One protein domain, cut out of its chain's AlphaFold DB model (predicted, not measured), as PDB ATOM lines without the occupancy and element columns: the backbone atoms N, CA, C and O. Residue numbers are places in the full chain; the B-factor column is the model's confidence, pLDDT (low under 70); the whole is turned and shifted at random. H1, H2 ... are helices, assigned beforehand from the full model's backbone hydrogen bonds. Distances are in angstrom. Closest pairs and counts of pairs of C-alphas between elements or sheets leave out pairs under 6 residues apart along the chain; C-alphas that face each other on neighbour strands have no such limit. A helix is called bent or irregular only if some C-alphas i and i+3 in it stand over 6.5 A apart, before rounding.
ATOM      1  N   ARG A   4     149.497 134.854 141.307       91.12
ATOM      2  CA  ARG A   4     149.949 134.670 139.921       91.12
ATOM      3  C   ARG A   4     150.324 133.215 139.625       91.12
ATOM      4  O   ARG A   4     149.934 132.691 138.586       91.12
ATOM      5  N   GLY A   5     151.068 132.558 140.519       90.38
ATOM      6  CA  GLY A   5     151.491 131.165 140.358       90.38
ATOM      7  C   GLY A   5     150.343 130.166 140.510       90.38
ATOM      8  O   GLY A   5     150.243 129.232 139.719       90.38
ATOM      9  N   SER A   6     149.450 130.376 141.482       91.75
ATOM     10  CA  SER A   6     148.244 129.555 141.660       91.75
ATOM     11  C   SER A   6     147.290 129.674 140.469       91.75
ATOM     12  O   SER A   6     146.863 128.653 139.942       91.75
ATOM     13  N   LEU A   7     147.041 130.890 139.979       92.69
ATOM     14  CA  LEU A   7     146.201 131.133 138.808       92.69
ATOM     15  C   LEU A   7     146.839 130.572 137.528       92.69
ATOM     16  O   LEU A   7     146.184 129.854 136.786       92.69
ATOM     17  N   SER A   8     148.146 130.764 137.320       92.31
ATOM     18  CA  SER A   8     148.856 130.139 136.187       92.31
ATOM     19  C   SER A   8     148.787 128.605 136.218       92.31
ATOM     20  O   SER A   8     148.765 127.973 135.165       92.31
ATOM     21  N   LYS A   9     148.760 127.989 137.411       92.69
ATOM     22  CA  LYS A   9     148.566 126.539 137.560       92.69
ATOM     23  C   LYS A   9     147.128 126.127 137.231       92.69
ATOM     24  O   LYS A   9     146.950 125.103 136.584       92.69
ATOM     25  N   LEU A  10     146.134 126.914 137.646       92.81
ATOM     26  CA  LEU A  10     144.717 126.665 137.362       92.81
ATOM     27  C   LEU A  10     144.458 126.626 135.852       92.81
ATOM     28  O   LEU A  10     143.964 125.623 135.347       92.81
ATOM     29  N   LEU A  11     144.898 127.659 135.130       93.19
ATOM     30  CA  LEU A  11     144.719 127.748 133.678       93.19
ATOM     31  C   LEU A  11     145.512 126.675 132.924       93.19
ATOM     32  O   LEU A  11     145.001 126.066 131.990       93.19
ATOM     33  N   LYS A  12     146.735 126.356 133.376       92.62
ATOM     34  CA  LYS A  12     147.505 125.240 132.807       92.62
ATOM     35  C   LYS A  12     146.799 123.894 133.009       92.62
ATOM     36  O   LYS A  12     146.837 123.062 132.107       92.62
ATOM     37  N   ASN A  13     146.164 123.668 134.160       91.50
ATOM     38  CA  ASN A  13     145.371 122.463 134.392       91.50
ATOM     39  C   ASN A  13     144.129 122.426 133.477       91.50
ATOM     40  O   ASN A  13     143.856 121.373 132.913       91.50
ATOM     41  N   GLY A  14     143.440 123.556 133.272       91.50
ATOM     42  CA  GLY A  14     142.319 123.675 132.325       91.50
ATOM     43  C   GLY A  14     142.722 123.400 130.870       91.50
ATOM     44  O   GLY A  14     142.118 122.560 130.211       91.50
ATOM     45  N   SER A  15     143.815 124.009 130.394       93.12
ATOM     46  CA  SER A  15     144.404 123.737 129.068       93.12
ATOM     47  C   SER A  15     144.755 122.252 128.884       93.12
ATOM     48  O   SER A  15     144.439 121.660 127.851       93.12
ATOM     49  N   ILE A  16     145.345 121.604 129.899       92.56
ATOM     50  CA  ILE A  16     145.623 120.156 129.871       92.56
ATOM     51  C   ILE A  16     144.324 119.344 129.800       92.56
ATOM     52  O   ILE A  16     144.228 118.462 128.950       92.56
ATOM     53  N   PHE A  17     143.328 119.656 130.633       91.38
ATOM     54  CA  PHE A  17     142.024 118.988 130.630       91.38
ATOM     55  C   PHE A  17     141.356 119.064 129.248       91.38
ATOM     56  O   PHE A  17     140.946 118.037 128.710       91.38
ATOM     57  N   TYR A  18     141.326 120.239 128.616       93.38
ATOM     58  CA  TYR A  18     140.737 120.397 127.286       93.38
ATOM     59  C   TYR A  18     141.511 119.675 126.179       93.38
ATOM     60  O   TYR A  18     140.892 119.058 125.314       93.38
ATOM     61  N   ARG A  19     142.847 119.635 126.238       93.38
ATOM     62  CA  ARG A  19     143.656 118.805 125.322       93.38
ATOM     63  C   ARG A  19     143.375 117.311 125.505       93.38
ATOM     64  O   ARG A  19     143.310 116.585 124.518       93.38
ATOM     65  N   GLU A  20     143.176 116.853 126.741       91.06
ATOM     66  CA  GLU A  20     142.796 115.466 127.038       91.06
ATOM     67  C   GLU A  20     141.384 115.145 126.514       91.06
ATOM     68  O   GLU A  20     141.179 114.070 125.956       91.06
ATOM     69  N   LYS A  21     140.427 116.086 126.572       90.25
ATOM     70  CA  LYS A  21     139.102 115.911 125.941       90.25
ATOM     71  C   LYS A  21     139.149 115.953 124.414       90.25
ATOM     72  O   LYS A  21     138.468 115.156 123.775       90.25
ATOM     73  N   ALA A  22     140.005 116.783 123.817       91.81
ATOM     74  CA  ALA A  22     140.256 116.749 122.377       91.81
ATOM     75  C   ALA A  22     140.802 115.379 121.923       91.81
ATOM     76  O   ALA A  22     140.380 114.861 120.893       91.81
ATOM     77  N   GLN A  23     141.692 114.763 122.710       90.81
ATOM     78  CA  GLN A  23     142.188 113.403 122.461       90.81
ATOM     79  C   GLN A  23     141.120 112.323 122.704       90.81
ATOM     80  O   GLN A  23     141.071 111.351 121.961       90.81
ATOM     81  N   GLN A  24     140.248 112.491 123.704       88.88
ATOM     82  CA  GLN A  24     139.164 111.546 124.013       88.88
ATOM     83  C   GLN A  24     138.085 111.474 122.915       88.88
ATOM     84  O   GLN A  24     137.447 110.436 122.760       88.88
ATOM     85  N   PHE A  25     137.867 112.561 122.169       87.06
ATOM     86  CA  PHE A  25     136.868 112.653 121.096       87.06
ATOM     87  C   PHE A  25     137.509 112.799 119.703       87.06
ATOM     88  O   PHE A  25     136.948 113.451 118.822       87.06
ATOM     89  N   ASP A  26     138.684 112.202 119.491       87.56
ATOM     90  CA  ASP A  26     139.487 112.361 118.272       87.56
ATOM     91  C   ASP A  26     138.770 111.937 116.974       87.56
ATOM     92  O   ASP A  26     139.010 112.533 115.921       87.56
ATOM     93  N   HIS A  27     137.861 110.961 117.068       88.00
ATOM     94  CA  HIS A  27     137.014 110.461 115.981       88.00
ATOM     95  C   HIS A  27     135.993 111.488 115.455       88.00
ATOM     96  O   HIS A  27     135.515 111.339 114.331       88.00
ATOM     97  N   ASN A  28     135.649 112.530 116.225       89.56
ATOM     98  CA  ASN A  28     134.809 113.630 115.749       89.56
ATOM     99  C   ASN A  28     135.668 114.899 115.587       89.56
ATOM    100  O   ASN A  28     135.987 115.550 116.587       89.56
ATOM    101  N   PRO A  29     136.033 115.289 114.349       91.56
ATOM    102  CA  PRO A  29     136.976 116.380 114.128       91.56
ATOM    103  C   PRO A  29     136.464 117.725 114.653       91.56
ATOM    104  O   PRO A  29     137.269 118.497 115.162       91.56
ATOM    105  N   VAL A  30     135.149 117.976 114.599       92.56
ATOM    106  CA  VAL A  30     134.536 119.242 115.034       92.56
ATOM    107  C   VAL A  30     134.550 119.364 116.559       92.56
ATOM    108  O   VAL A  30     134.944 120.395 117.099       92.56
ATOM    109  N   ILE A  31     134.198 118.288 117.274       91.12
ATOM    110  CA  ILE A  31     134.255 118.257 118.745       91.12
ATOM    111  C   ILE A  31     135.712 118.360 119.224       91.12
ATOM    112  O   ILE A  31     136.011 119.124 120.143       91.12
ATOM    113  N   ARG A  32     136.638 117.640 118.576       93.44
ATOM    114  CA  ARG A  32     138.080 117.736 118.844       93.44
ATOM    115  C   ARG A  32     138.604 119.158 118.652       93.44
ATOM    116  O   ARG A  32     139.392 119.626 119.473       93.44
ATOM    117  N   GLU A  33     138.205 119.830 117.575       94.56
ATOM    118  CA  GLU A  33     138.613 121.202 117.279       94.56
ATOM    119  C   GLU A  33     138.074 122.181 118.327       94.56
ATOM    120  O   GLU A  33     138.861 122.937 118.890       94.56
ATOM    121  N   ALA A  34     136.795 122.084 118.702       94.38
ATOM    122  CA  ALA A  34     136.205 122.919 119.751       94.38
ATOM    123  C   ALA A  34     136.917 122.771 121.111       94.38
ATOM    124  O   ALA A  34     137.259 123.771 121.747       94.38
ATOM    125  N   TRP A  35     137.235 121.542 121.541       95.12
ATOM    126  CA  TRP A  35     138.053 121.321 122.742       95.12
ATOM    127  C   TRP A  35     139.482 121.867 122.590       95.12
ATOM    128  O   TRP A  35     140.035 122.447 123.524       95.12
ATOM    129  N   SER A  36     140.086 121.718 121.409       95.75
ATOM    130  CA  SER A  36     141.426 122.252 121.123       95.75
ATOM    131  C   SER A  36     141.459 123.782 121.140       95.75
ATOM    132  O   SER A  36     142.488 124.364 121.480       95.75
ATOM    133  N   LEU A  37     140.350 124.431 120.787       96.38
ATOM    134  CA  LEU A  37     140.189 125.879 120.793       96.38
ATOM    135  C   LEU A  37     140.056 126.400 122.237       96.38
ATOM    136  O   LEU A  37     140.831 127.265 122.634       96.38
ATOM    137  N   LEU A  38     139.221 125.772 123.074       96.06
ATOM    138  CA  LEU A  38     139.140 126.078 124.517       96.06
ATOM    139  C   LEU A  38     140.487 125.897 125.251       96.06
ATOM    140  O   LEU A  38     140.807 126.629 126.189       96.06
ATOM    141  N   ALA A  39     141.321 124.946 124.813       95.69
ATOM    142  CA  ALA A  39     142.685 124.810 125.326       95.69
ATOM    143  C   ALA A  39     143.599 125.984 124.920       95.69
ATOM    144  O   ALA A  39     144.404 126.445 125.733       95.69
ATOM    145  N   GLN A  40     143.478 126.474 123.681       96.69
ATOM    146  CA  GLN A  40     144.228 127.635 123.191       96.69
ATOM    147  C   GLN A  40     143.808 128.917 123.915       96.69
ATOM    148  O   GLN A  40     144.677 129.677 124.342       96.69
ATOM    149  N   ASP A  41     142.508 129.118 124.139       96.25
ATOM    150  CA  ASP A  41     141.984 130.244 124.916       96.25
ATOM    151  C   ASP A  41     142.593 130.275 126.331       96.25
ATOM    152  O   ASP A  41     143.115 131.306 126.762       96.25
ATOM    153  N   MET A  42     142.655 129.133 127.026       94.81
ATOM    154  CA  MET A  42     143.332 128.997 128.328       94.81
ATOM    155  C   MET A  42     144.834 129.345 128.290       94.81
ATOM    156  O   MET A  42     145.373 129.953 129.227       94.81
ATOM    157  N   ASP A  43     145.538 128.998 127.210       94.75
ATOM    158  CA  ASP A  43     146.955 129.335 127.028       94.75
ATOM    159  C   ASP A  43     147.160 130.836 126.726       94.75
ATOM    160  O   ASP A  43     148.113 131.450 127.231       94.75
ATOM    161  N   LEU A  44     146.243 131.455 125.975       94.81
ATOM    162  CA  LEU A  44     146.205 132.899 125.722       94.81
ATOM    163  C   LEU A  44     145.903 133.681 127.007       94.81
ATOM    164  O   LEU A  44     146.642 134.612 127.338       94.81
ATOM    165  N   GLN A  45     144.909 133.257 127.795       94.31
ATOM    166  CA  GLN A  45     144.610 133.821 129.119       94.31
ATOM    167  C   GLN A  45     145.840 133.748 130.035       94.31
ATOM    168  O   GLN A  45     146.246 134.746 130.637       94.31
ATOM    169  N   THR A  46     146.498 132.585 130.088       93.81
ATOM    170  CA  THR A  46     147.737 132.385 130.856       93.81
ATOM    171  C   THR A  46     148.838 133.354 130.421       93.81
ATOM    172  O   THR A  46     149.582 133.874 131.258       93.81
ATOM    173  N   SER A  47     148.964 133.598 129.118       91.06
ATOM    174  CA  SER A  47     149.986 134.477 128.543       91.06
ATOM    175  C   SER A  47     149.694 135.953 128.821       91.06
ATOM    176  O   SER A  47     150.587 136.663 129.286       91.06
ATOM    177  N   GLY A  48     148.439 136.391 128.674       89.19
ATOM    178  CA  GLY A  48     147.995 137.740 129.039       89.19
ATOM    179  C   GLY A  48     148.259 138.058 130.514       89.19
ATOM    180  O   GLY A  48     148.878 139.072 130.838       89.19
ATOM    181  N   LEU A  49     147.913 137.139 131.424       90.38
ATOM    182  CA  LEU A  49     148.197 137.300 132.854       90.38
ATOM    183  C   LEU A  49     149.700 137.304 133.172       90.38
ATOM    184  O   LEU A  49     150.147 138.023 134.071       90.38
ATOM    185  N   LYS A  50     150.520 136.537 132.443       89.25
ATOM    186  CA  LYS A  50     151.979 136.564 132.627       89.25
ATOM    187  C   LYS A  50     152.594 137.925 132.294       89.25
ATOM    188  O   LYS A  50     153.623 138.223 132.899       89.25
ATOM    189  N   GLY A  51     151.988 138.731 131.421       85.69
ATOM    190  CA  GLY A  51     152.447 140.090 131.105       85.69
ATOM    191  C   GLY A  51     152.229 141.120 132.222       85.69
ATOM    192  O   GLY A  51     152.868 142.170 132.222       85.69
ATOM    193  N   LEU A  52     151.366 140.835 133.205       89.75
ATOM    194  CA  LEU A  52     150.954 141.824 134.205       89.75
ATOM    195  C   LEU A  52     152.037 142.114 135.269       89.75
ATOM    196  O   LEU A  52     152.652 141.179 135.801       89.75
ATOM    197  N   PRO A  53     152.237 143.394 135.654       89.44
ATOM    198  CA  PRO A  53     153.305 143.811 136.559       89.44
ATOM    199  C   PRO A  53     153.090 143.336 138.003       89.44
ATOM    200  O   PRO A  53     151.972 143.125 138.470       89.44
ATOM    201  N   ALA A  54     154.175 143.232 138.775       89.19
ATOM    202  CA  ALA A  54     154.126 142.787 140.173       89.19
ATOM    203  C   ALA A  54     153.394 143.754 141.136       89.19
ATOM    204  O   ALA A  54     153.106 143.383 142.275       89.19
ATOM    205  N   SER A  55     153.109 144.996 140.730       89.81
ATOM    206  CA  SER A  55     152.204 145.912 141.447       89.81
ATOM    207  C   SER A  55     150.757 145.427 141.383       89.81
ATOM    208  O   SER A  55     150.159 145.205 142.433       89.81
ATOM    209  N   PHE A  56     150.248 145.139 140.179       91.62
ATOM    210  CA  PHE A  56     148.889 144.636 139.945       91.62
ATOM    211  C   PHE A  56     148.556 143.441 140.848       91.62
ATOM    212  O   PHE A  56     147.552 143.448 141.557       91.62
ATOM    213  N   TRP A  57     149.450 142.448 140.889       91.19
ATOM    214  CA  TRP A  57     149.268 141.237 141.693       91.19
ATOM    215  C   TRP A  57     149.243 141.481 143.205       91.19
ATOM    216  O   TRP A  57     148.626 140.698 143.918       91.19
ATOM    217  N   ARG A  58     149.882 142.551 143.697       89.50
ATOM    218  CA  ARG A  58     149.807 142.957 145.109       89.50
ATOM    219  C   ARG A  58     148.524 143.731 145.394       89.50
ATOM    220  O   ARG A  58     147.860 143.457 146.385       89.50
ATOM    221  N   GLU A  59     148.148 144.655 144.515       89.94
ATOM    222  CA  GLU A  59     146.931 145.460 144.670       89.94
ATOM    223  C   GLU A  59     145.661 144.604 144.636       89.94
ATOM    224  O   GLU A  59     144.791 144.770 145.486       89.94
ATOM    225  N   ILE A  60     145.560 143.652 143.702       90.38
ATOM    226  CA  ILE A  60     144.385 142.775 143.613       90.38
ATOM    227  C   ILE A  60     144.257 141.846 144.833       90.38
ATOM    228  O   ILE A  60     143.144 141.551 145.249       90.38
ATOM    229  N   GLN A  61     145.370 141.444 145.459       88.62
ATOM    230  CA  GLN A  61     145.351 140.670 146.709       88.62
ATOM    231  C   GLN A  61     144.871 141.491 147.917       88.62
ATOM    232  O   GLN A  61     144.340 140.909 148.858       88.62
ATOM    233  N   VAL A  62     145.052 142.816 147.901       87.38
ATOM    234  CA  VAL A  62     144.525 143.718 148.942       87.38
ATOM    235  C   VAL A  62     143.034 143.989 148.727       87.38
ATOM    236  O   VAL A  62     142.277 143.987 149.690       87.38
ATOM    237  N   LEU A  63     142.609 144.191 147.476       85.06
ATOM    238  CA  LEU A  63     141.209 144.477 147.126       85.06
ATOM    239  C   LEU A  63     140.306 143.235 147.193       85.06
ATOM    240  O   LEU A  63     139.141 143.340 147.565       85.06
ATOM    241  N   HIS A  64     140.844 142.060 146.862       86.00
ATOM    242  CA  HIS A  64     140.129 140.785 146.874       86.00
ATOM    243  C   HIS A  64     140.930 139.730 147.660       86.00
ATOM    244  O   HIS A  64     141.535 138.837 147.058       86.00
ATOM    245  N   PRO A  65     140.944 139.792 149.006       84.62
ATOM    246  CA  PRO A  65     141.678 138.827 149.832       84.62
ATOM    247  C   PRO A  65     141.183 137.382 149.631       84.62
ATOM    248  O   PRO A  65     141.970 136.436 149.673       84.62
ATOM    249  N   GLU A  66     139.893 137.212 149.333       89.38
ATOM    250  CA  GLU A  66     139.246 135.917 149.083       89.38
ATOM    251  C   GLU A  66     139.652 135.270 147.749       89.38
ATOM    252  O   GLU A  66     139.572 134.050 147.613       89.38
ATOM    253  N   LEU A  67     140.181 136.039 146.788       90.19
ATOM    254  CA  LEU A  67     140.560 135.551 145.455       90.19
ATOM    255  C   LEU A  67     141.601 134.417 145.517       90.19
ATOM    256  O   LEU A  67     141.595 133.503 144.695       90.19
ATOM    257  N   MET A  68     142.476 134.430 146.530       90.50
ATOM    258  CA  MET A  68     143.408 133.326 146.796       90.50
ATOM    259  C   MET A  68     142.707 132.026 147.202       90.50
ATOM    260  O   MET A  68     143.230 130.951 146.910       90.50
ATOM    261  N   ASN A  69     141.575 132.113 147.900       90.19
ATOM    262  CA  ASN A  69     140.801 130.959 148.347       90.19
ATOM    263  C   ASN A  69     139.934 130.427 147.202       90.19
ATOM    264  O   ASN A  69     139.942 129.223 146.969       90.19
ATOM    265  N   GLU A  70     139.304 131.305 146.418       91.94
ATOM    266  CA  GLU A  70     138.551 130.915 145.217       91.94
ATOM    267  C   GLU A  70     139.442 130.208 144.184       91.94
ATOM    268  O   GLU A  70     139.102 129.123 143.716       91.94
ATOM    269  N   VAL A  71     140.653 130.718 143.915       91.50
ATOM    270  CA  VAL A  71     141.618 130.031 143.031       91.50
ATOM    271  C   VAL A  71     142.035 128.659 143.582       91.50
ATOM    272  O   VAL A  71     142.228 127.729 142.801       91.50
ATOM    273  N   ARG A  72     142.170 128.491 144.907       90.44
ATOM    274  CA  ARG A  72     142.456 127.176 145.523       90.44
ATOM    275  C   ARG A  72     141.267 126.223 145.436       90.44
ATOM    276  O   ARG A  72     141.486 125.044 145.186       90.44
ATOM    277  N   SER A  73     140.052 126.734 145.626       89.88
ATOM    278  CA  SER A  73     138.802 125.984 145.482       89.88
ATOM    279  C   SER A  73     138.676 125.448 144.054       89.88
ATOM    280  O   SER A  73     138.642 124.239 143.846       89.88
ATOM    281  N   CYS A  74     138.793 126.328 143.054       88.69
ATOM    282  CA  CYS A  74     138.783 125.945 141.641       88.69
ATOM    283  C   CYS A  74     139.900 124.940 141.304       88.69
ATOM    284  O   CYS A  74     139.656 123.963 140.601       88.69
ATOM    285  N   LEU A  75     141.113 125.119 141.846       86.62
ATOM    286  CA  LEU A  75     142.234 124.181 141.664       86.62
ATOM    287  C   LEU A  75     141.966 122.769 142.206       86.62
ATOM    288  O   LEU A  75     142.595 121.830 141.719       86.62
ATOM    289  N   ALA A  76     141.106 122.624 143.217       84.19
ATOM    290  CA  ALA A  76     140.691 121.327 143.747       84.19
ATOM    291  C   ALA A  76     139.556 120.697 142.919       84.19
ATOM    292  O   ALA A  76     139.459 119.472 142.867       84.19
ATOM    293  N   SER A  77     138.736 121.524 142.261       81.44
ATOM    294  CA  SER A  77     137.605 121.093 141.431       81.44
ATOM    295  C   SER A  77     137.982 120.704 139.998       81.44
ATOM    296  O   SER A  77     137.296 119.862 139.423       81.44
ATOM    297  N   VAL A  78     139.045 121.275 139.408       78.88
ATOM    298  CA  VAL A  78     139.478 120.892 138.048       78.88
ATOM    299  C   VAL A  78     139.829 119.394 138.012       78.88
ATOM    300  O   VAL A  78     140.708 118.972 138.774       78.88
ATOM    301  N   PRO A  79     139.198 118.587 137.132       68.19
ATOM    302  CA  PRO A  79     139.446 117.153 137.064       68.19
ATOM    303  C   PRO A  79     140.924 116.846 136.815       68.19
ATOM    304  O   PRO A  79     141.539 117.333 135.867       68.19
ATOM    305  N   GLY A  80     141.506 116.027 137.690       62.12
ATOM    306  CA  GLY A  80     142.844 115.482 137.483       62.12
ATOM    307  C   GLY A  80     142.851 114.408 136.393       62.12
ATOM    308  O   GLY A  80     141.827 113.772 136.136       62.12
ATOM    309  N   LYS A  81     144.032 114.172 135.808       54.56
ATOM    310  CA  LYS A  81     144.257 113.132 134.793       54.56
ATOM    311  C   LYS A  81     143.632 111.790 135.201       54.56
ATOM    312  O   LYS A  81     143.775 111.362 136.347       54.56
ATOM    313  N   ASN A  82     143.017 111.111 134.234       50.28
ATOM    314  CA  ASN A  82     142.546 109.722 134.312       50.28
ATOM    315  C   ASN A  82     141.439 109.408 135.347       50.28
ATOM    316  O   ASN A  82     141.291 108.249 135.730       50.28
ATOM    317  N   LYS A  83     140.637 110.386 135.798       52.81
ATOM    318  CA  LYS A  83     139.443 110.104 136.634       52.81
ATOM    319  C   LYS A  83     138.143 109.872 135.860       52.81
ATOM    320  O   LYS A  83     137.195 109.335 136.426       52.81
ATOM    321  N   ASP A  84     138.110 110.235 134.584       55.28
ATOM    322  CA  ASP A  84     136.968 109.996 133.709       55.28
ATOM    323  C   ASP A  84     137.273 108.793 132.811       55.28
ATOM    324  O   ASP A  84     138.192 108.854 131.996       55.28
ATOM    325  N   GLY A  85     136.510 107.706 132.956       58.53
ATOM    326  CA  GLY A  85     136.492 106.615 131.978       58.53
ATOM    327  C   GLY A  85     135.712 107.012 130.717       58.53
ATOM    328  O   GLY A  85     135.729 108.170 130.293       58.53
ATOM    329  N   ALA A  86     134.954 106.068 130.152       61.12
ATOM    330  CA  ALA A  86     133.995 106.324 129.074       61.12
ATOM    331  C   ALA A  86     132.761 107.119 129.569       61.12
ATOM    332  O   ALA A  86     131.636 106.627 129.560       61.12
ATOM    333  N   ALA A  87     132.984 108.342 130.055       72.19
ATOM    334  CA  ALA A  87     131.935 109.302 130.376       72.19
ATOM    335  C   ALA A  87     131.266 109.800 129.086       72.19
ATOM    336  O   ALA A  87     131.940 109.970 128.065       72.19
ATOM    337  N   SER A  88     129.958 110.066 129.132       84.56
ATOM    338  CA  SER A  88     129.255 110.612 127.972       84.56
ATOM    339  C   SER A  88     129.754 112.024 127.640       84.56
ATOM    340  O   SER A  88     130.251 112.751 128.506       84.56
ATOM    341  N   LEU A  89     129.594 112.449 126.383       87.25
ATOM    342  CA  LEU A  89     129.906 113.825 125.979       87.25
ATOM    343  C   LEU A  89     129.123 114.849 126.821       87.25
ATOM    344  O   LEU A  89     129.684 115.859 127.240       87.25
ATOM    345  N   GLN A  90     127.860 114.545 127.129       88.38
ATOM    346  CA  GLN A  90     126.994 115.343 127.995       88.38
ATOM    347  C   GLN A  90     127.573 115.482 129.415       88.38
ATOM    348  O   GLN A  90     127.688 116.598 129.916       88.38
ATOM    349  N   ASP A  91     128.025 114.386 130.038       87.31
ATOM    350  CA  ASP A  91     128.677 114.428 131.358       87.31
ATOM    351  C   ASP A  91     129.942 115.292 131.342       87.31
ATOM    352  O   ASP A  91     130.186 116.066 132.271       87.31
ATOM    353  N   VAL A  92     130.757 115.172 130.289       89.50
ATOM    354  CA  VAL A  92     131.991 115.953 130.131       89.50
ATOM    355  C   VAL A  92     131.679 117.443 129.973       89.50
ATOM    356  O   VAL A  92     132.335 118.267 130.614       89.50
ATOM    357  N   LEU A  93     130.664 117.807 129.186       91.12
ATOM    358  CA  LEU A  93     130.213 119.193 129.032       91.12
ATOM    359  C   LEU A  93     129.683 119.759 130.356       91.12
ATOM    360  O   LEU A  93     130.106 120.837 130.776       91.12
ATOM    361  N   ASN A  94     128.861 118.995 131.077       89.62
ATOM    362  CA  ASN A  94     128.281 119.407 132.357       89.62
ATOM    363  C   ASN A  94     129.350 119.590 133.447       89.62
ATOM    364  O   ASN A  94     129.289 120.543 134.231       89.62
ATOM    365  N   ARG A  95     130.374 118.725 133.474       88.06
ATOM    366  CA  ARG A  95     131.551 118.873 134.350       88.06
ATOM    367  C   ARG A  95     132.382 120.095 133.971       88.06
ATOM    368  O   ARG A  95     132.759 120.852 134.860       88.06
ATOM    369  N   SER A  96     132.616 120.313 132.675       90.62
ATOM    370  CA  SER A  96     133.377 121.462 132.162       90.62
ATOM    371  C   SER A  96     132.719 122.779 132.572       90.62
ATOM    372  O   SER A  96     133.355 123.608 133.216       90.62
ATOM    373  N   LEU A  97     131.416 122.918 132.312       91.25
ATOM    374  CA  LEU A  97     130.616 124.080 132.703       91.25
ATOM    375  C   LEU A  97     130.626 124.310 134.225       91.25
ATOM    376  O   LEU A  97     130.747 125.444 134.683       91.25
ATOM    377  N   SER A  98     130.571 123.230 135.013       89.31
ATOM    378  CA  SER A  98     130.626 123.297 136.481       89.31
ATOM    379  C   SER A  98     131.992 123.694 137.044       89.31
ATOM    380  O   SER A  98     132.053 124.230 138.149       89.31
ATOM    381  N   CYS A  99     133.074 123.450 136.305       89.44
ATOM    382  CA  CYS A  99     134.415 123.909 136.666       89.44
ATOM    383  C   CYS A  99     134.664 125.350 136.210       89.44
ATOM    384  O   CYS A  99     135.313 126.104 136.927       89.44
ATOM    385  N   GLU A 100     134.142 125.735 135.046       91.94
ATOM    386  CA  GLU A 100     134.383 127.040 134.426       91.94
ATOM    387  C   GLU A 100     133.595 128.183 135.062       91.94
ATOM    388  O   GLU A 100     134.160 129.241 135.328       91.94
ATOM    389  N   GLU A 101     132.313 127.980 135.373       93.00
ATOM    390  CA  GLU A 101     131.460 129.003 135.992       93.00
ATOM    391  C   GLU A 101     132.109 129.716 137.205       93.00
ATOM    392  O   GLU A 101     132.177 130.951 137.196       93.00
ATOM    393  N   PRO A 102     132.648 129.014 138.229       92.50
ATOM    394  CA  PRO A 102     133.322 129.681 139.343       92.50
ATOM    395  C   PRO A 102     134.650 130.343 138.941       92.50
ATOM    396  O   PRO A 102     134.991 131.381 139.508       92.50
ATOM    397  N   ILE A 103     135.385 129.817 137.955       93.81
ATOM    398  CA  ILE A 103     136.626 130.439 137.461       93.81
ATOM    399  C   ILE A 103     136.292 131.776 136.787       93.81
ATOM    400  O   ILE A 103     136.862 132.815 137.127       93.81
ATOM    401  N   ILE A 104     135.312 131.783 135.890       94.50
ATOM    402  CA  ILE A 104     134.887 132.976 135.157       94.50
ATOM    403  C   ILE A 104     134.351 134.040 136.121       94.50
ATOM    404  O   ILE A 104     134.870 135.161 136.155       94.50
ATOM    405  N   LEU A 105     133.360 133.694 136.947       93.62
ATOM    406  CA  LEU A 105     132.651 134.671 137.778       93.62
ATOM    407  C   LEU A 105     133.434 135.087 139.032       93.62
ATOM    408  O   LEU A 105     133.406 136.254 139.411       93.62
ATOM    409  N   ARG A 106     134.168 134.175 139.680       92.81
ATOM    410  CA  ARG A 106     134.850 134.475 140.956       92.81
ATOM    411  C   ARG A 106     136.330 134.795 140.803       92.81
ATOM    412  O   ARG A 106     136.895 135.437 141.687       92.81
ATOM    413  N   VAL A 107     136.964 134.380 139.703       93.06
ATOM    414  CA  VAL A 107     138.394 134.628 139.460       93.06
ATOM    415  C   VAL A 107     138.622 135.658 138.355       93.06
ATOM    416  O   VAL A 107     139.352 136.624 138.586       93.06
ATOM    417  N   PHE A 108     138.000 135.522 137.179       93.81
ATOM    418  CA  PHE A 108     138.248 136.456 136.073       93.81
ATOM    419  C   PHE A 108     137.527 137.796 136.212       93.81
ATOM    420  O   PHE A 108     138.151 138.820 135.932       93.81
ATOM    421  N   VAL A 109     136.275 137.843 136.680       92.88
ATOM    422  CA  VAL A 109     135.555 139.121 136.873       92.88
ATOM    423  C   VAL A 109     136.340 140.102 137.772       92.88
ATOM    424  O   VAL A 109     136.552 141.235 137.326       92.88
ATOM    425  N   PRO A 110     136.851 139.729 138.970       91.69
ATOM    426  CA  PRO A 110     137.685 140.627 139.780       91.69
ATOM    427  C   PRO A 110     138.972 141.079 139.075       91.69
ATOM    428  O   PRO A 110     139.352 142.248 139.154       91.69
ATOM    429  N   VAL A 111     139.628 140.174 138.338       91.88
ATOM    430  CA  VAL A 111     140.846 140.481 137.566       91.88
ATOM    431  C   VAL A 111     140.557 141.506 136.468       91.88
ATOM    432  O   VAL A 111     141.265 142.508 136.374       91.88
ATOM    433  N   ILE A 112     139.496 141.311 135.680       92.75
ATOM    434  CA  ILE A 112     139.098 142.215 134.592       92.75
ATOM    435  C   ILE A 112     138.666 143.581 135.142       92.75
ATOM    436  O   ILE A 112     139.089 144.610 134.611       92.75
ATOM    437  N   ARG A 113     137.881 143.619 136.231       90.38
ATOM    438  CA  ARG A 113     137.506 144.880 136.898       90.38
ATOM    439  C   ARG A 113     138.743 145.658 137.341       90.38
ATOM    440  O   ARG A 113     138.881 146.823 136.973       90.38
ATOM    441  N   LYS A 114     139.695 145.003 138.017       89.69
ATOM    442  CA  LYS A 114     140.935 145.656 138.459       89.69
ATOM    443  C   LYS A 114     141.816 146.121 137.291       89.69
ATOM    444  O   LYS A 114     142.407 147.195 137.388       89.69
ATOM    445  N   LEU A 115     141.882 145.372 136.185       89.94
ATOM    446  CA  LEU A 115     142.591 145.794 134.965       89.94
ATOM    447  C   LEU A 115     141.959 147.036 134.320       89.94
ATOM    448  O   LEU A 115     142.677 147.911 133.825       89.94
ATOM    449  N   ARG A 116     140.621 147.135 134.340       89.06
ATOM    450  CA  ARG A 116     139.902 148.323 133.864       89.06
ATOM    451  C   ARG A 116     140.127 149.514 134.792       89.06
ATOM    452  O   ARG A 116     140.403 150.605 134.303       89.06
ATOM    453  N   ALA A 117     140.063 149.309 136.107       87.06
ATOM    454  CA  ALA A 117     140.295 150.352 137.105       87.06
ATOM    455  C   ALA A 117     141.718 150.940 137.036       87.06
ATOM    456  O   ALA A 117     141.911 152.120 137.319       87.06
ATOM    457  N   SER A 118     142.718 150.154 136.615       83.81
ATOM    458  CA  SER A 118     144.076 150.649 136.343       83.81
ATOM    459  C   SER A 118     144.251 151.312 134.967       83.81
ATOM    460  O   SER A 118     145.358 151.744 134.651       83.81
ATOM    461  N   GLY A 119     143.199 151.402 134.140       76.62
ATOM    462  CA  GLY A 119     143.233 152.072 132.834       76.62
ATOM    463  C   GLY A 119     144.148 151.406 131.800       76.62
ATOM    464  O   GLY A 119     144.651 152.076 130.901       76.62
ATOM    465  N   THR A 120     144.420 150.106 131.942       75.94
ATOM    466  CA  THR A 120     145.394 149.397 131.093       75.94
ATOM    467  C   THR A 120     144.781 148.888 129.789       75.94
ATOM    468  O   THR A 120     143.677 148.352 129.799       75.94
ATOM    469  N   GLY A 121     145.520 148.963 128.672       79.88
ATOM    470  CA  GLY A 121     145.108 148.340 127.399       79.88
ATOM    471  C   GLY A 121     144.854 146.833 127.538       79.88
ATOM    472  O   GLY A 121     143.842 146.327 127.060       79.88
ATOM    473  N   HIS A 122     145.674 146.163 128.358       82.69
ATOM    474  CA  HIS A 122     145.513 144.761 128.754       82.69
ATOM    475  C   HIS A 122     144.136 144.409 129.342       82.69
ATOM    476  O   HIS A 122     143.766 143.238 129.342       82.69
ATOM    477  N   ALA A 123     143.373 145.383 129.852       83.31
ATOM    478  CA  ALA A 123     142.008 145.155 130.315       83.31
ATOM    479  C   ALA A 123     141.068 144.745 129.180       83.31
ATOM    480  O   ALA A 123     140.218 143.881 129.382       83.31
ATOM    481  N   LEU A 124     141.221 145.366 128.005       86.50
ATOM    482  CA  LEU A 124     140.431 145.045 126.824       86.50
ATOM    483  C   LEU A 124     140.892 143.713 126.236       86.50
ATOM    484  O   LEU A 124     140.056 142.837 126.039       86.50
ATOM    485  N   ASP A 125     142.203 143.531 126.052       90.19
ATOM    486  CA  ASP A 125     142.781 142.293 125.513       90.19
ATOM    487  C   ASP A 125     142.347 141.073 126.342       90.19
ATOM    488  O   ASP A 125     141.799 140.106 125.815       90.19
ATOM    489  N   PHE A 126     142.524 141.134 127.668       91.69
ATOM    490  CA  PHE A 126     142.175 140.026 128.557       91.69
ATOM    491  C   PHE A 126     140.659 139.804 128.645       91.69
ATOM    492  O   PHE A 126     140.217 138.658 128.680       91.69
ATOM    493  N   TYR A 127     139.847 140.870 128.617       92.94
ATOM    494  CA  TYR A 127     138.389 140.739 128.520       92.94
ATOM    495  C   TYR A 127     137.957 140.040 127.228       92.94
ATOM    496  O   TYR A 127     137.108 139.158 127.292       92.94
ATOM    497  N   VAL A 128     138.534 140.402 126.077       93.75
ATOM    498  CA  VAL A 128     138.195 139.799 124.779       93.75
ATOM    499  C   VAL A 128     138.551 138.313 124.761       93.75
ATOM    500  O   VAL A 128     137.713 137.511 124.363       93.75
ATOM    501  N   ILE A 129     139.732 137.933 125.264       95.06
ATOM    502  CA  ILE A 129     140.149 136.522 125.340       95.06
ATOM    503  C   ILE A 129     139.223 135.721 126.273       95.06
ATOM    504  O   ILE A 129     138.772 134.639 125.908       95.06
ATOM    505  N   VAL A 130     138.899 136.239 127.467       95.50
ATOM    506  CA  VAL A 130     137.967 135.544 128.374       95.50
ATOM    507  C   VAL A 130     136.563 135.486 127.767       95.50
ATOM    508  O   VAL A 130     135.925 134.444 127.837       95.50
ATOM    509  N   LYS A 131     136.083 136.553 127.116       95.88
ATOM    510  CA  LYS A 131     134.778 136.551 126.444       95.88
ATOM    511  C   LYS A 131     134.705 135.483 125.354       95.88
ATOM    512  O   LYS A 131     133.721 134.753 125.317       95.88
ATOM    513  N   ALA A 132     135.728 135.393 124.501       96.44
ATOM    514  CA  ALA A 132     135.809 134.387 123.446       96.44
ATOM    515  C   ALA A 132     135.665 132.974 124.034       96.44
ATOM    516  O   ALA A 132     134.756 132.251 123.640       96.44
ATOM    517  N   HIS A 133     136.435 132.655 125.079       96.69
ATOM    518  CA  HIS A 133     136.352 131.382 125.805       96.69
ATOM    519  C   HIS A 133     134.935 131.038 126.291       96.69
ATOM    520  O   HIS A 133     134.455 129.926 126.076       96.69
ATOM    521  N   VAL A 134     134.234 131.995 126.917       96.25
ATOM    522  CA  VAL A 134     132.852 131.776 127.390       96.25
ATOM    523  C   VAL A 134     131.885 131.580 126.220       96.25
ATOM    524  O   VAL A 134     131.001 130.727 126.301       96.25
ATOM    525  N   THR A 135     132.059 132.318 125.120       96.62
ATOM    526  CA  THR A 135     131.266 132.138 123.896       96.62
ATOM    527  C   THR A 135     131.486 130.749 123.293       96.62
ATOM    528  O   THR A 135     130.508 130.036 123.085       96.62
ATOM    529  N   HIS A 136     132.737 130.319 123.100       96.00
ATOM    530  CA  HIS A 136     133.066 129.004 122.543       96.00
ATOM    531  C   HIS A 136     132.542 127.857 123.424       96.00
ATOM    532  O   HIS A 136     132.002 126.876 122.913       96.00
ATOM    533  N   LEU A 137     132.627 127.993 124.754       94.75
ATOM    534  CA  LEU A 137     132.051 127.026 125.693       94.75
ATOM    535  C   LEU A 137     130.521 126.962 125.569       94.75
ATOM    536  O   LEU A 137     129.949 125.873 125.551       94.75
ATOM    537  N   ASN A 138     129.855 128.113 125.465       95.19
ATOM    538  CA  ASN A 138     128.405 128.191 125.300       95.19
ATOM    539  C   ASN A 138     127.939 127.601 123.959       95.19
ATOM    540  O   ASN A 138     126.958 126.862 123.926       95.19
ATOM    541  N   GLU A 139     128.656 127.862 122.867       94.31
ATOM    542  CA  GLU A 139     128.386 127.274 121.550       94.31
ATOM    543  C   GLU A 139     128.563 125.750 121.562       94.31
ATOM    544  O   GLU A 139     127.675 125.028 121.105       94.31
ATOM    545  N   LEU A 140     129.643 125.250 122.170       93.56
ATOM    546  CA  LEU A 140     129.907 123.818 122.341       93.56
ATOM    547  C   LEU A 140     128.809 123.124 123.173       93.56
ATOM    548  O   LEU A 140     128.306 122.072 122.777       93.56
ATOM    549  N   VAL A 141     128.380 123.719 124.292       93.25
ATOM    550  CA  VAL A 141     127.264 123.190 125.097       93.25
ATOM    551  C   VAL A 141     125.952 123.234 124.303       93.25
ATOM    552  O   VAL A 141     125.240 122.232 124.248       93.25
ATOM    553  N   ARG A 142     125.646 124.351 123.632       93.00
ATOM    554  CA  ARG A 142     124.415 124.526 122.846       93.00
ATOM    555  C   ARG A 142     124.301 123.555 121.671       93.00
ATOM    556  O   ARG A 142     123.197 123.108 121.380       93.00
ATOM    557  N   ALA A 143     125.409 123.241 121.007       90.50
ATOM    558  CA  ALA A 143     125.420 122.353 119.850       90.50
ATOM    559  C   ALA A 143     125.415 120.857 120.220       90.50
ATOM    560  O   ALA A 143     124.860 120.063 119.464       90.50
ATOM    561  N   TYR A 144     126.003 120.463 121.362       89.44
ATOM    562  CA  TYR A 144     126.307 119.047 121.634       89.44
ATOM    563  C   TYR A 144     125.837 118.488 122.988       89.44
ATOM    564  O   TYR A 144     125.937 117.281 123.196       89.44
ATOM    565  N   CYS A 145     125.333 119.306 123.919       86.75
ATOM    566  CA  CYS A 145     124.925 118.812 125.244       86.75
ATOM    567  C   CYS A 145     123.565 118.094 125.239       86.75
ATOM    568  O   CYS A 145     123.374 117.138 125.987       86.75
ATOM    569  N   GLY A 146     122.608 118.557 124.428       84.94
ATOM    570  CA  GLY A 146     121.243 118.012 124.354       84.94
ATOM    571  C   GLY A 146     120.339 118.308 125.565       84.94
ATOM    572  O   GLY A 146     119.120 118.286 125.422       84.94
ATOM    573  N   ASP A 147     120.902 118.637 126.732       89.06
ATOM    574  CA  ASP A 147     120.157 119.000 127.944       89.06
ATOM    575  C   ASP A 147     119.778 120.497 127.969       89.06
ATOM    576  O   ASP A 147     120.672 121.352 128.016       89.06
ATOM    577  N   PRO A 148     118.477 120.851 128.004       90.25
ATOM    578  CA  PRO A 148     118.038 122.244 128.038       90.25
ATOM    579  C   PRO A 148     118.525 123.010 129.277       90.25
ATOM    580  O   PRO A 148     118.771 124.213 129.171       90.25
ATOM    581  N   LEU A 149     118.712 122.352 130.430       91.62
ATOM    582  CA  LEU A 149     119.175 123.013 131.656       91.62
ATOM    583  C   LEU A 149     120.629 123.468 131.524       91.62
ATOM    584  O   LEU A 149     120.975 124.593 131.885       91.62
ATOM    585  N   SER A 150     121.477 122.616 130.955       91.00
ATOM    586  CA  SER A 150     122.890 122.927 130.729       91.00
ATOM    587  C   SER A 150     123.081 123.992 129.645       91.00
ATOM    588  O   SER A 150     123.913 124.885 129.809       91.00
ATOM    589  N   ILE A 151     122.243 123.987 128.601       92.44
ATOM    590  CA  ILE A 151     122.201 125.055 127.589       92.44
ATOM    591  C   ILE A 151     121.778 126.391 128.220       92.44
ATOM    592  O   ILE A 151     122.438 127.409 128.007       92.44
ATOM    593  N   GLN A 152     120.725 126.397 129.047       93.75
ATOM    594  CA  GLN A 152     120.292 127.597 129.768       93.75
ATOM    595  C   GLN A 152     121.388 128.117 130.708       93.75
ATOM    596  O   GLN A 152     121.639 129.321 130.752       93.75
ATOM    597  N   ARG A 153     122.072 127.224 131.431       93.56
ATOM    598  CA  ARG A 153     123.169 127.570 132.344       93.56
ATOM    599  C   ARG A 153     124.370 128.174 131.610       93.56
ATOM    600  O   ARG A 153     124.935 129.149 132.097       93.56
ATOM    601  N   ALA A 154     124.737 127.649 130.441       93.12
ATOM    602  CA  ALA A 154     125.820 128.205 129.630       93.12
ATOM    603  C   ALA A 154     125.477 129.596 129.060       93.12
ATOM    604  O   ALA A 154     126.312 130.502 129.109       93.12
ATOM    605  N   GLY A 155     124.228 129.812 128.627       93.31
ATOM    606  CA  GLY A 155     123.741 131.140 128.237       93.31
ATOM    607  C   GLY A 155     123.742 132.131 129.407       93.31
ATOM    608  O   GLY A 155     124.296 133.225 129.301       93.31
ATOM    609  N   ALA A 156     123.212 131.714 130.560       94.50
ATOM    610  CA  ALA A 156     123.179 132.527 131.775       94.50
ATOM    611  C   ALA A 156     124.584 132.878 132.299       94.50
ATOM    612  O   ALA A 156     124.773 133.963 132.852       94.50
ATOM    613  N   LEU A 157     125.578 132.002 132.108       94.31
ATOM    614  CA  LEU A 157     126.984 132.271 132.418       94.31
ATOM    615  C   LEU A 157     127.552 133.397 131.543       94.31
ATOM    616  O   LEU A 157     128.187 134.306 132.077       94.31
ATOM    617  N   LEU A 158     127.289 133.380 130.231       94.12
ATOM    618  CA  LEU A 158     127.715 134.442 129.312       94.12
ATOM    619  C   LEU A 158     127.082 135.795 129.682       94.12
ATOM    620  O   LEU A 158     127.796 136.786 129.842       94.12
ATOM    621  N   GLU A 159     125.765 135.825 129.904       94.06
ATOM    622  CA  GLU A 159     125.044 137.033 130.335       94.06
ATOM    623  C   GLU A 159     125.534 137.554 131.696       94.06
ATOM    624  O   GLU A 159     125.737 138.758 131.881       94.06
ATOM    625  N   SER A 160     125.754 136.653 132.659       93.62
ATOM    626  CA  SER A 160     126.246 137.005 133.995       93.62
ATOM    627  C   SER A 160     127.664 137.560 133.933       93.62
ATOM    628  O   SER A 160     127.934 138.590 134.549       93.62
ATOM    629  N   PHE A 161     128.546 136.942 133.144       94.62
ATOM    630  CA  PHE A 161     129.899 137.430 132.899       94.62
ATOM    631  C   PHE A 161     129.888 138.842 132.305       94.62
ATOM    632  O   PHE A 161     130.529 139.735 132.862       94.62
ATOM    633  N   GLU A 162     129.125 139.089 131.234       92.94
ATOM    634  CA  GLU A 162     129.033 140.428 130.640       92.94
ATOM    635  C   GLU A 162     128.497 141.455 131.639       92.94
ATOM    636  O   GLU A 162     129.124 142.496 131.860       92.94
ATOM    637  N   LYS A 163     127.378 141.144 132.302       91.38
ATOM    638  CA  LYS A 163     126.746 142.013 133.299       91.38
ATOM    639  C   LYS A 163     127.697 142.335 134.446       91.38
ATOM    640  O   LYS A 163     127.766 143.478 134.889       91.38
ATOM    641  N   GLU A 164     128.430 141.354 134.959       87.19
ATOM    642  CA  GLU A 164     129.350 141.564 136.073       87.19
ATOM    643  C   GLU A 164     130.639 142.268 135.673       87.19
ATOM    644  O   GLU A 164     131.114 143.115 136.436       87.19
ATOM    645  N   VAL A 165     131.184 141.989 134.492       85.88
ATOM    646  CA  VAL A 165     132.323 142.735 133.958       85.88
ATOM    647  C   VAL A 165     131.932 144.182 133.657       85.88
ATOM    648  O   VAL A 165     132.762 145.070 133.829       85.88
ATOM    649  N   GLN A 166     130.702 144.468 133.227       82.38
ATOM    650  CA  GLN A 166     130.260 145.826 132.881       82.38
ATOM    651  C   GLN A 166     129.774 146.668 134.068       82.38
ATOM    652  O   GLN A 166     129.786 147.894 133.950       82.38
ATOM    653  N   ARG A 167     129.385 146.066 135.205       77.62
ATOM    654  CA  ARG A 167     128.952 146.826 136.396       77.62
ATOM    655  C   ARG A 167     129.982 147.912 136.751       77.62
ATOM    656  O   ARG A 167     131.164 147.582 136.886       77.62
TER     657      ARG A 167
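What this domain is: This is residues 4 to 167 of the 229 residues of an uncharacterized protein of Acidobacteria bacterium (UniProt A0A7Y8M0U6). Six helices run up and down side by side along the long axis of an elongated bundle: H1, H2, H6, H5 and H4 follow one another round a ring of contacts, and H7 packs outside it on H5 and H6. The short H3 lies across one end, while the long link from H4 to H5 loops round toward the other end. The printed part has 164 residues with seven named helices, H1 to H7 in chain order, and no named strand; its class is all helix. It is compact, with a radius of gyration of the C-alphas of 15.6 A and spans of 46 by 29 by 24 A.

How they stand to each other: Begin at H1, residues 4 to 24, which forms a hairpin with H2, residues 29 to 50; their closest C-alphas, of Ser 15 and Ala 39, are 4.3 A apart. Next comes H3, residues 54 to 63, about perpendicular to H4, residues 67 to 77, at 88 degrees; they are close but not clearly touching, with C-alphas 61 and 67 closest at 7.1 A. H1 touches H4 with residues 6 to 10 alone, closest at the C-alphas of Leu 10 and Leu 75, 5.6 A apart. H5, residues 89 to 117, forms a hairpin with H4, touching it with residues 99 to 107 alone; C-alphas 77 and 99 are closest at 6.4 A. H6, residues 122 to 144, forms a hairpin with H5, closest at C-alphas 115 and 123, 4.7 A apart, and touches H2, closest at C-alphas 41 and 133, 5.8 A apart. H7, residues 148 to 166, touches H5 at a shallow tilt of 7 degrees, the same way, with C-alphas 109 and 165 closest at 5.7 A. It forms a hairpin with H6, closest at C-alphas 138 and 154, 5.0 A apart. Every O i to N i+4 pair is within hydrogen-bond range in H1, H2, H4, H6 and H7, but 4 of 6 are in H3 and 20 of 25 in H5.

Where its parts are: Find C-alpha 4 at (149.949, 134.670, 139.921); from there H1 runs 30.1 A to C-alpha 24. H2 is 31.2 A long, residues 29 to 50. Pass over the shorter H3 and H4 to C-alpha 89 at (129.906, 113.825, 125.979), where H5 begins its 39.6 A. It has a kink of 37 degrees near residue 104, and is neither bent nor irregular, but only just: C-alphas 99 and 102 are 6.5 A apart. H6 spans 32.9 A, and H7 27.0 A to C-alpha 166 at (130.260, 145.826, 132.881).

The domain as a whole: The two C-alphas farthest apart, of His 27 and Val 62, are 47.4 A apart. The printed part has no cut. The link from H4 to H5, 11 residues, is long, and the others are tight. Look there for low confidence: residues 79 to 86 are under 70, against a mean pLDDT of 89.0 for the printed part.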